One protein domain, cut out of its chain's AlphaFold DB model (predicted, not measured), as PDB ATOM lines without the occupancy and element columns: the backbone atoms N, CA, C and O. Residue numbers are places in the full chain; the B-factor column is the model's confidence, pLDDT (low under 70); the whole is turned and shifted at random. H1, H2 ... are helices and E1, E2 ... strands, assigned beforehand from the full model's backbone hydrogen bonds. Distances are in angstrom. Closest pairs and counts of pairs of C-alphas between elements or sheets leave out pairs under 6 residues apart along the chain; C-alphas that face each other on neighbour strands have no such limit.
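AT A GLANCE: This is residues 103 to 174 of the 292 residues of an uncharacterized protein of Phytophthora infestans (strain T30-4) (UniProt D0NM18). One long straight helix, H1, makes the long axis of this domain, and a small two-stranded hairpin, E1 and E2, packs beside its middle, chiefly through E1. The second half of the helix, residues 157 to 174, sticks out free, while the unnamed stretch 123 to 135 leads from the hairpin to the helix's first residue. The printed part has 72 residues, with two named strands and one named helix in the order E1, E2, H1; the sheet, E1 - E2, is antiparallel, and the class is mixed, helices and strands. The whole is a rod spanning 59 by 28 by 15 A, only just extended, close to loose, with a radius of gyration of the C-alphas of 17.0 A.

HOW THE PARTS SIT: E1, residues 103 to 107, and E2, residues 117 to 122, form a hairpin of antiparallel neighbours, with 133 degrees between their directions. N 105 and O 119 are 2.8 A apart and N 121 and O 103 are 2.9 A apart, both within hydrogen-bond range. H1, residues 136 to 174, has 13 pairs of C-alphas within 8 A of E1; the closest C-alphas are those of Leu 105 and His 149, 5.0 A apart. H1 and E2 have 3 such pairs, the closest C-alphas being those of Ile 118 and Ala 152, 6.2 A apart. In H1 every O i to N i+4 pair is within hydrogen-bond range.

IN THESE COORDINATES: E1 begins at C-alpha 103, (28.169, -41.878, -25.241), and is 12.5 A long; E2 measures 16.0 A. H1 runs 56.6 A, from C-alpha 136 at (15.556, -55.383, -12.131) to C-alpha 174 at (26.475, -15.806, -51.046).

THE WHOLE: The C-alphas farthest apart, of Ile 133 and His 174, are 58.8 A apart. The printed part has no cut. The link from E1 to E2 is short, with 9 residues; that from E2 to H1 is long, with 13. The mean pLDDT of the printed part is 81.0, and residues 108 to 116 and residue 131 are under 70.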
ATOM      1  N   ALA A 103      29.234 -41.891 -24.258       77.31
ATOM      2  CA  ALA A 103      28.169 -41.878 -25.241       77.31
ATOM      3  C   ALA A 103      27.351 -40.591 -25.136       77.31
ATOM      4  O   ALA A 103      27.137 -40.083 -24.032       77.31
ATOM      5  N   PRO A 104      26.884 -40.054 -26.272       81.06
ATOM      6  CA  PRO A 104      25.961 -38.933 -26.257       81.06
ATOM      7  C   PRO A 104      24.638 -39.380 -25.626       81.06
ATOM      8  O   PRO A 104      24.068 -40.402 -26.027       81.06
ATOM      9  N   LEU A 105      24.161 -38.605 -24.653       78.56
ATOM     10  CA  LEU A 105      22.881 -38.775 -23.977       78.56
ATOM     11  C   LEU A 105      22.089 -37.469 -23.984       78.56
ATOM     12  O   LEU A 105      22.634 -36.367 -23.930       78.56
ATOM     13  N   MET A 106      20.771 -37.616 -24.052       77.88
ATOM     14  CA  MET A 106      19.834 -36.504 -24.021       77.88
ATOM     15  C   MET A 106      19.557 -36.063 -22.588       77.88
ATOM     16  O   MET A 106      19.109 -36.861 -21.768       77.88
ATOM     17  N   LEU A 107      19.736 -34.774 -22.306       71.94
ATOM     18  CA  LEU A 107      19.307 -34.166 -21.051       71.94
ATOM     19  C   LEU A 107      17.962 -33.460 -21.235       71.94
ATOM     20  O   LEU A 107      17.800 -32.599 -22.100       71.94
ATOM     21  N   LYS A 108      16.986 -33.799 -20.390       62.06
ATOM     22  CA  LYS A 108      15.736 -33.042 -20.274       62.06
ATOM     23  C   LYS A 108      15.936 -31.960 -19.218       62.06
ATOM     24  O   LYS A 108      15.806 -32.235 -18.029       62.06
ATOM     25  N   LYS A 109      16.281 -30.742 -19.636       56.47
ATOM     26  CA  LYS A 109      16.162 -29.573 -18.755       56.47
ATOM     27  C   LYS A 109      14.685 -29.176 -18.698       56.47
ATOM     28  O   LYS A 109      14.042 -29.065 -19.737       56.47
ATOM     29  N   GLU A 110      14.147 -28.970 -17.498       52.81
ATOM     30  CA  GLU A 110      12.739 -28.597 -17.254       52.81
ATOM     31  C   GLU A 110      12.388 -27.159 -17.699       52.81
ATOM     32  O   GLU A 110      11.323 -26.633 -17.386       52.81
ATOM     33  N   THR A 111      13.259 -26.498 -18.459       44.81
ATOM     34  CA  THR A 111      13.093 -25.110 -18.886       44.81
ATOM     35  C   THR A 111      12.457 -25.006 -20.270       44.81
ATOM     36  O   THR A 111      12.975 -25.505 -21.271       44.81
ATOM     37  N   LEU A 112      11.323 -24.307 -20.296       51.16
ATOM     38  CA  LEU A 112      10.529 -23.936 -21.462       51.16
ATOM     39  C   LEU A 112      11.417 -23.295 -22.550       51.16
ATOM     40  O   LEU A 112      11.993 -22.235 -22.337       51.16
ATOM     41  N   ALA A 113      11.477 -23.925 -23.726       47.41
ATOM     42  CA  ALA A 113      12.058 -23.402 -24.973       47.41
ATOM     43  C   ALA A 113      13.590 -23.456 -25.169       47.41
ATOM     44  O   ALA A 113      14.138 -22.652 -25.926       47.41
ATOM     45  N   HIS A 114      14.289 -24.445 -24.608       52.50
ATOM     46  CA  HIS A 114      15.634 -24.782 -25.094       52.50
ATOM     47  C   HIS A 114      15.644 -26.041 -25.955       52.50
ATOM     48  O   HIS A 114      14.964 -27.028 -25.674       52.50
ATOM     49  N   ALA A 115      16.391 -25.958 -27.060       58.91
ATOM     50  CA  ALA A 115      16.675 -27.096 -27.910       58.91
ATOM     51  C   ALA A 115      17.292 -28.220 -27.068       58.91
ATOM     52  O   ALA A 115      18.003 -27.969 -26.098       58.91
ATOM     53  N   ALA A 116      16.985 -29.453 -27.452       64.56
ATOM     54  CA  ALA A 116      17.533 -30.666 -26.872       64.56
ATOM     55  C   ALA A 116      19.064 -30.566 -26.694       64.56
ATOM     56  O   ALA A 116      19.793 -30.539 -27.683       64.56
ATOM     57  N   GLU A 117      19.537 -30.511 -25.447       74.19
ATOM     58  CA  GLU A 117      20.966 -30.479 -25.128       74.19
ATOM     59  C   GLU A 117      21.505 -31.911 -25.063       74.19
ATOM     60  O   GLU A 117      20.958 -32.771 -24.360       74.19
ATOM     61  N   ILE A 118      22.552 -32.169 -25.848       77.94
ATOM     62  CA  ILE A 118      23.217 -33.468 -25.940       77.94
ATOM     63  C   ILE A 118      24.500 -33.374 -25.121       77.94
ATOM     64  O   ILE A 118      25.409 -32.629 -25.475       77.94
ATOM     65  N   GLU A 119      24.567 -34.131 -24.031       79.50
ATOM     66  CA  GLU A 119      25.744 -34.209 -23.169       79.50
ATOM     67  C   GLU A 119      26.404 -35.583 -23.335       79.50
ATOM     68  O   GLU A 119      25.729 -36.611 -23.418       79.50
ATOM     69  N   HIS A 120      27.735 -35.624 -23.371       78.69
ATOM     70  CA  HIS A 120      28.475 -36.883 -23.367       78.69
ATOM     71  C   HIS A 120      28.599 -37.404 -21.941       78.69
ATOM     72  O   HIS A 120      29.233 -36.784 -21.091       78.69
ATOM     73  N   ARG A 121      28.007 -38.568 -21.684       76.75
ATOM     74  CA  ARG A 121      28.021 -39.210 -20.370       76.75
ATOM     75  C   ARG A 121      28.747 -40.542 -20.427       76.75
ATOM     76  O   ARG A 121      28.789 -41.209 -21.462       76.75
ATOM     77  N   ALA A 122      29.327 -40.930 -19.295       80.44
ATOM     78  CA  ALA A 122      29.908 -42.255 -19.143       80.44
ATOM     79  C   ALA A 122      28.811 -43.319 -19.277       80.44
ATOM     80  O   ALA A 122      27.729 -43.169 -18.704       80.44
ATOM     81  N   VAL A 123      29.096 -44.389 -20.021       82.69
ATOM     82  CA  VAL A 123      28.170 -45.518 -20.134       82.69
ATOM     83  C   VAL A 123      27.981 -46.165 -18.754       82.69
ATOM     84  O   VAL A 123      28.981 -46.518 -18.118       82.69
ATOM     85  N   PRO A 124      26.736 -46.318 -18.263       80.69
ATOM     86  CA  PRO A 124      26.493 -46.944 -16.974       80.69
ATOM     87  C   PRO A 124      26.916 -48.413 -17.002       80.69
ATOM     88  O   PRO A 124      26.741 -49.115 -18.002       80.69
ATOM     89  N   GLY A 125      27.462 -48.900 -15.882       79.31
ATOM     90  CA  GLY A 125      27.986 -50.266 -15.778       79.31
ATOM     91  C   GLY A 125      26.939 -51.342 -16.082       79.31
ATOM     92  O   GLY A 125      27.288 -52.407 -16.583       79.31
ATOM     93  N   SER A 126      25.654 -51.038 -15.875       79.75
ATOM     94  CA  SER A 126      24.520 -51.907 -16.210       79.75
ATOM     95  C   SER A 126      24.392 -52.230 -17.703       79.75
ATOM     96  O   SER A 126      23.860 -53.285 -18.039       79.75
ATOM     97  N   VAL A 127      24.915 -51.389 -18.599       80.31
ATOM     98  CA  VAL A 127      24.933 -51.637 -20.056       80.31
ATOM     99  C   VAL A 127      25.962 -52.706 -20.428       80.31
ATOM    100  O   VAL A 127      25.786 -53.417 -21.412       80.31
ATOM    101  N   MET A 128      27.027 -52.848 -19.636       82.75
ATOM    102  CA  MET A 128      28.090 -53.832 -19.868       82.75
ATOM    103  C   MET A 128      27.764 -55.212 -19.279       82.75
ATOM    104  O   MET A 128      28.492 -56.176 -19.515       82.75
ATOM    105  N   LEU A 129      26.680 -55.328 -18.505       81.94
ATOM    106  CA  LEU A 129      26.260 -56.587 -17.897       81.94
ATOM    107  C   LEU A 129      25.491 -57.459 -18.897       81.94
ATOM    108  O   LEU A 129      24.638 -56.984 -19.648       81.94
ATOM    109  N   LYS A 130      25.757 -58.770 -18.861       80.81
ATOM    110  CA  LYS A 130      25.032 -59.763 -19.664       80.81
ATOM    111  C   LYS A 130      23.584 -59.902 -19.189       80.81
ATOM    112  O   LYS A 130      23.293 -59.887 -17.989       80.81
ATOM    113  N   GLU A 131      22.685 -60.091 -20.148       69.75
ATOM    114  CA  GLU A 131      21.271 -60.359 -19.887       69.75
ATOM    115  C   GLU A 131      21.141 -61.660 -19.078       69.75
ATOM    116  O   GLU A 131      21.693 -62.690 -19.451       69.75
ATOM    117  N   GLY A 132      20.484 -61.587 -17.915       74.69
ATOM    118  CA  GLY A 132      20.315 -62.713 -16.980       74.69
ATOM    119  C   GLY A 132      20.959 -62.514 -15.603       74.69
ATOM    120  O   GLY A 132      20.412 -62.993 -14.618       74.69
ATOM    121  N   ILE A 133      22.047 -61.742 -15.504       82.81
ATOM    122  CA  ILE A 133      22.728 -61.440 -14.221       82.81
ATOM    123  C   ILE A 133      22.281 -60.073 -13.665       82.81
ATOM    124  O   ILE A 133      22.536 -59.713 -12.519       82.81
ATOM    125  N   MET A 134      21.583 -59.292 -14.488       87.31
ATOM    126  CA  MET A 134      21.133 -57.953 -14.133       87.31
ATOM    127  C   MET A 134      19.982 -57.976 -13.131       87.31
ATOM    128  O   MET A 134      18.940 -58.599 -13.363       87.31
ATOM    129  N   THR A 135      20.124 -57.174 -12.078       90.31
ATOM    130  CA  THR A 135      19.010 -56.849 -11.185       90.31
ATOM    131  C   THR A 135      17.909 -56.091 -11.949       90.31
ATOM    132  O   THR A 135      18.196 -55.387 -12.927       90.31
ATOM    133  N   PRO A 136      16.636 -56.156 -11.511       91.00
ATOM    134  CA  PRO A 136      15.556 -55.383 -12.131       91.00
ATOM    135  C   PRO A 136      15.842 -53.875 -12.194       91.00
ATOM    136  O   PRO A 136      15.455 -53.209 -13.155       91.00
ATOM    137  N   GLN A 137      16.562 -53.334 -11.206       88.75
ATOM    138  CA  GLN A 137      16.966 -51.929 -11.187       88.75
ATOM    139  C   GLN A 137      17.963 -51.601 -12.304       88.75
ATOM    140  O   GLN A 137      17.747 -50.648 -13.050       88.75
ATOM    141  N   GLN A 138      18.996 -52.427 -12.475       88.19
ATOM    142  CA  GLN A 138      19.975 -52.277 -13.557       88.19
ATOM    143  C   GLN A 138      19.322 -52.420 -14.936       88.19
ATOM    144  O   GLN A 138      19.721 -51.750 -15.882       88.19
ATOM    145  N   ARG A 139      18.287 -53.263 -15.063       85.62
ATOM    146  CA  ARG A 139      17.541 -53.409 -16.323       85.62
ATOM    147  C   ARG A 139      16.788 -52.133 -16.690       85.62
ATOM    148  O   ARG A 139      16.814 -51.731 -17.849       85.62
ATOM    149  N   ARG A 140      16.150 -51.482 -15.711       89.00
ATOM    150  CA  ARG A 140      15.491 -50.181 -15.917       89.00
ATOM    151  C   ARG A 140      16.496 -49.103 -16.302       89.00
ATOM    152  O   ARG A 140      16.257 -48.373 -17.256       89.00
ATOM    153  N   GLU A 141      17.626 -49.038 -15.604       87.88
ATOM    154  CA  GLU A 141      18.701 -48.087 -15.905       87.88
ATOM    155  C   GLU A 141      19.236 -48.263 -17.334       87.88
ATOM    156  O   GLU A 141      19.300 -47.290 -18.086       87.88
ATOM    157  N   ARG A 142      19.533 -49.503 -17.744       88.44
ATOM    158  CA  ARG A 142      19.964 -49.813 -19.113       88.44
ATOM    159  C   ARG A 142      18.920 -49.398 -20.149       88.44
ATOM    160  O   ARG A 142      19.280 -48.770 -21.137       88.44
ATOM    161  N   LEU A 143      17.641 -49.695 -19.916       89.75
ATOM    162  CA  LEU A 143      16.564 -49.328 -20.840       89.75
ATOM    163  C   LEU A 143      16.426 -47.805 -20.982       89.75
ATOM    164  O   LEU A 143      16.266 -47.298 -22.095       89.75
ATOM    165  N   HIS A 144      16.516 -47.064 -19.873       89.12
ATOM    166  CA  HIS A 144      16.523 -45.601 -19.901       89.12
ATOM    167  C   HIS A 144      17.710 -45.066 -20.698       89.12
ATOM    168  O   HIS A 144      17.520 -44.258 -21.606       89.12
ATOM    169  N   TYR A 145      18.907 -45.584 -20.426       89.62
ATOM    170  CA  TYR A 145      20.117 -45.223 -21.152       89.62
ATOM    171  C   TYR A 145      19.992 -45.499 -22.660       89.62
ATOM    172  O   TYR A 145      20.290 -44.624 -23.468       89.62
ATOM    173  N   GLU A 146      19.517 -46.681 -23.066       89.75
ATOM    174  CA  GLU A 146      19.344 -47.044 -24.480       89.75
ATOM    175  C   GLU A 146      18.336 -46.126 -25.182       89.75
ATOM    176  O   GLU A 146      18.570 -45.673 -26.307       89.75
ATOM    177  N   THR A 147      17.235 -45.803 -24.502       90.31
ATOM    178  CA  THR A 147      16.214 -44.884 -25.018       90.31
ATOM    179  C   THR A 147      16.801 -43.492 -25.239       90.31
ATOM    180  O   THR A 147      16.686 -42.935 -26.336       90.31
ATOM    181  N   ASP A 148      17.480 -42.946 -24.231       87.69
ATOM    182  CA  ASP A 148      18.083 -41.616 -24.302       87.69
ATOM    183  C   ASP A 148      19.228 -41.565 -25.322       87.69
ATOM    184  O   ASP A 148      19.360 -40.580 -26.052       87.69
ATOM    185  N   HIS A 149      20.000 -42.645 -25.454       88.75
ATOM    186  CA  HIS A 149      21.060 -42.777 -26.447       88.75
ATOM    187  C   HIS A 149      20.517 -42.755 -27.883       88.75
ATOM    188  O   HIS A 149      21.016 -42.021 -28.740       88.75
ATOM    189  N   LEU A 150      19.448 -43.510 -28.163       89.75
ATOM    190  CA  LEU A 150      18.798 -43.487 -29.475       89.75
ATOM    191  C   LEU A 150      18.192 -42.115 -29.785       89.75
ATOM    192  O   LEU A 150      18.262 -41.648 -30.926       89.75
ATOM    193  N   HIS A 151      17.614 -41.456 -28.782       87.62
ATOM    194  CA  HIS A 151      17.109 -40.094 -28.921       87.62
ATOM    195  C   HIS A 151      18.235 -39.100 -29.232       87.62
ATOM    196  O   HIS A 151      18.094 -38.315 -30.173       87.62
ATOM    197  N   ALA A 152      19.364 -39.184 -28.525       87.75
ATOM    198  CA  ALA A 152      20.542 -38.350 -28.765       87.75
ATOM    199  C   ALA A 152      21.092 -38.548 -30.181       87.75
ATOM    200  O   ALA A 152      21.309 -37.580 -30.906       87.75
ATOM    201  N   LYS A 153      21.210 -39.800 -30.634       89.12
ATOM    202  CA  LYS A 153      21.682 -40.123 -31.988       89.12
ATOM    203  C   LYS A 153      20.798 -39.507 -33.077       89.12
ATOM    204  O   LYS A 153      21.301 -38.966 -34.061       89.12
ATOM    205  N   ARG A 154      19.471 -39.541 -32.904       89.31
ATOM    206  CA  ARG A 154      18.534 -38.876 -33.830       89.31
ATOM    207  C   ARG A 154      18.658 -37.354 -33.772       89.31
ATOM    208  O   ARG A 154      18.538 -36.708 -34.809       89.31
ATOM    209  N   ALA A 155      18.862 -36.787 -32.585       87.31
ATOM    210  CA  ALA A 155      19.040 -35.349 -32.411       87.31
ATOM    211  C   ALA A 155      20.317 -34.853 -33.110       87.31
ATOM    212  O   ALA A 155      20.232 -33.895 -33.876       87.31
ATOM    213  N   MET A 156      21.441 -35.567 -32.964       87.38
ATOM    214  CA  MET A 156      22.679 -35.288 -33.704       87.38
ATOM    215  C   MET A 156      22.460 -35.329 -35.216       87.38
ATOM    216  O   MET A 156      22.757 -34.364 -35.907       87.38
ATOM    217  N   HIS A 157      21.843 -36.396 -35.732       89.44
ATOM    218  CA  HIS A 157      21.586 -36.508 -37.169       89.44
ATOM    219  C   HIS A 157      20.717 -35.353 -37.699       89.44
ATOM    220  O   HIS A 157      20.926 -34.857 -38.805       89.44
ATOM    221  N   ARG A 158      19.721 -34.903 -36.927       88.19
ATOM    222  CA  ARG A 158      18.912 -33.729 -37.296       88.19
ATOM    223  C   ARG A 158      19.742 -32.449 -37.293       88.19
ATOM    224  O   ARG A 158      19.582 -31.649 -38.209       88.19
ATOM    225  N   ALA A 159      20.603 -32.260 -36.294       86.44
ATOM    226  CA  ALA A 159      21.501 -31.113 -36.224       86.44
ATOM    227  C   ALA A 159      22.450 -31.081 -37.433       86.44
ATOM    228  O   ALA A 159      22.528 -30.055 -38.104       86.44
ATOM    229  N   ASP A 160      23.048 -32.219 -37.792       87.75
ATOM    230  CA  ASP A 160      23.927 -32.348 -38.959       87.75
ATOM    231  C   ASP A 160      23.195 -32.022 -40.267       87.75
ATOM    232  O   ASP A 160      23.704 -31.280 -41.107       87.75
ATOM    233  N   MET A 161      21.974 -32.534 -40.450       91.62
ATOM    234  CA  MET A 161      21.155 -32.224 -41.631       91.62
ATOM    235  C   MET A 161      20.761 -30.754 -41.704       91.62
ATOM    236  O   MET A 161      20.817 -30.154 -42.779       91.62
ATOM    237  N   ASN A 162      20.418 -30.153 -40.568       90.06
ATOM    238  CA  ASN A 162      20.124 -28.730 -40.502       90.06
ATOM    239  C   ASN A 162      21.370 -27.885 -40.811       90.06
ATOM    240  O   ASN A 162      21.253 -26.908 -41.547       90.06
ATOM    241  N   ALA A 163      22.551 -28.278 -40.327       87.12
ATOM    242  CA  ALA A 163      23.815 -27.600 -40.611       87.12
ATOM    243  C   ALA A 163      24.187 -27.682 -42.100       87.12
ATOM    244  O   ALA A 163      24.521 -26.665 -42.705       87.12
ATOM    245  N   ARG A 164      24.044 -28.857 -42.733       91.62
ATOM    246  CA  ARG A 164      24.265 -29.000 -44.184       91.62
ATOM    247  C   ARG A 164      23.300 -28.146 -44.993       91.62
ATOM    248  O   ARG A 164      23.720 -27.465 -45.923       91.62
ATOM    249  N   ARG A 165      22.018 -28.141 -44.617       91.94
ATOM    250  CA  ARG A 165      21.012 -27.291 -45.259       91.94
ATOM    251  C   ARG A 165      21.338 -25.808 -45.090       91.94
ATOM    252  O   ARG A 165      21.188 -25.052 -46.042       91.94
ATOM    253  N   LEU A 166      21.787 -25.392 -43.906       89.88
ATOM    254  CA  LEU A 166      22.212 -24.018 -43.653       89.88
ATOM    255  C   LEU A 166      23.402 -23.642 -44.539       89.88
ATOM    256  O   LEU A 166      23.342 -22.611 -45.199       89.88
ATOM    257  N   HIS A 167      24.430 -24.492 -44.608       89.06
ATOM    258  CA  HIS A 167      25.572 -24.294 -45.502       89.06
ATOM    259  C   HIS A 167      25.122 -24.168 -46.957       89.06
ATOM    260  O   HIS A 167      25.554 -23.245 -47.636       89.06
ATOM    261  N   GLN A 168      24.223 -25.034 -47.427       89.50
ATOM    262  CA  GLN A 168      23.696 -24.959 -48.788       89.50
ATOM    263  C   GLN A 168      22.973 -23.633 -49.052       89.50
ATOM    264  O   GLN A 168      23.260 -22.977 -50.045       89.50
ATOM    265  N   ILE A 169      22.091 -23.201 -48.146       89.00
ATOM    266  CA  ILE A 169      21.395 -21.911 -48.267       89.00
ATOM    267  C   ILE A 169      22.402 -20.753 -48.265       89.00
ATOM    268  O   ILE A 169      22.233 -19.789 -49.008       89.00
ATOM    269  N   MET A 170      23.440 -20.834 -47.431       85.94
ATOM    270  CA  MET A 170      24.485 -19.817 -47.348       85.94
ATOM    271  C   MET A 170      25.291 -19.755 -48.653       85.94
ATOM    272  O   MET A 170      25.471 -18.670 -49.191       85.94
ATOM    273  N   TYR A 171      25.684 -20.904 -49.213       84.69
ATOM    274  CA  TYR A 171      26.317 -20.985 -50.530       84.69
ATOM    275  C   TYR A 171      25.404 -20.448 -51.634       84.69
ATOM    276  O   TYR A 171      25.840 -19.624 -52.420       84.69
ATOM    277  N   GLU A 172      24.130 -20.834 -51.689       82.69
ATOM    278  CA  GLU A 172      23.195 -20.344 -52.714       82.69
ATOM    279  C   GLU A 172      23.000 -18.821 -52.651       82.69
ATOM    280  O   GLU A 172      22.897 -18.166 -53.685       82.69
ATOM    281  N   ARG A 173      22.974 -18.242 -51.443       81.88
ATOM    282  CA  ARG A 173      22.772 -16.798 -51.241       81.88
ATOM    283  C   ARG A 173      24.039 -15.966 -51.400       81.88
ATOM    284  O   ARG A 173      23.936 -14.801 -51.772       81.88
ATOM    285  N   HIS A 174      25.203 -16.532 -51.094       75.44
ATOM    286  CA  HIS A 174      26.475 -15.806 -51.046       75.44
ATOM    287  C   HIS A 174      27.515 -16.318 -52.053       75.44
ATOM    288  O   HIS A 174      28.636 -15.831 -52.047       75.44
TER     289      HIS A 174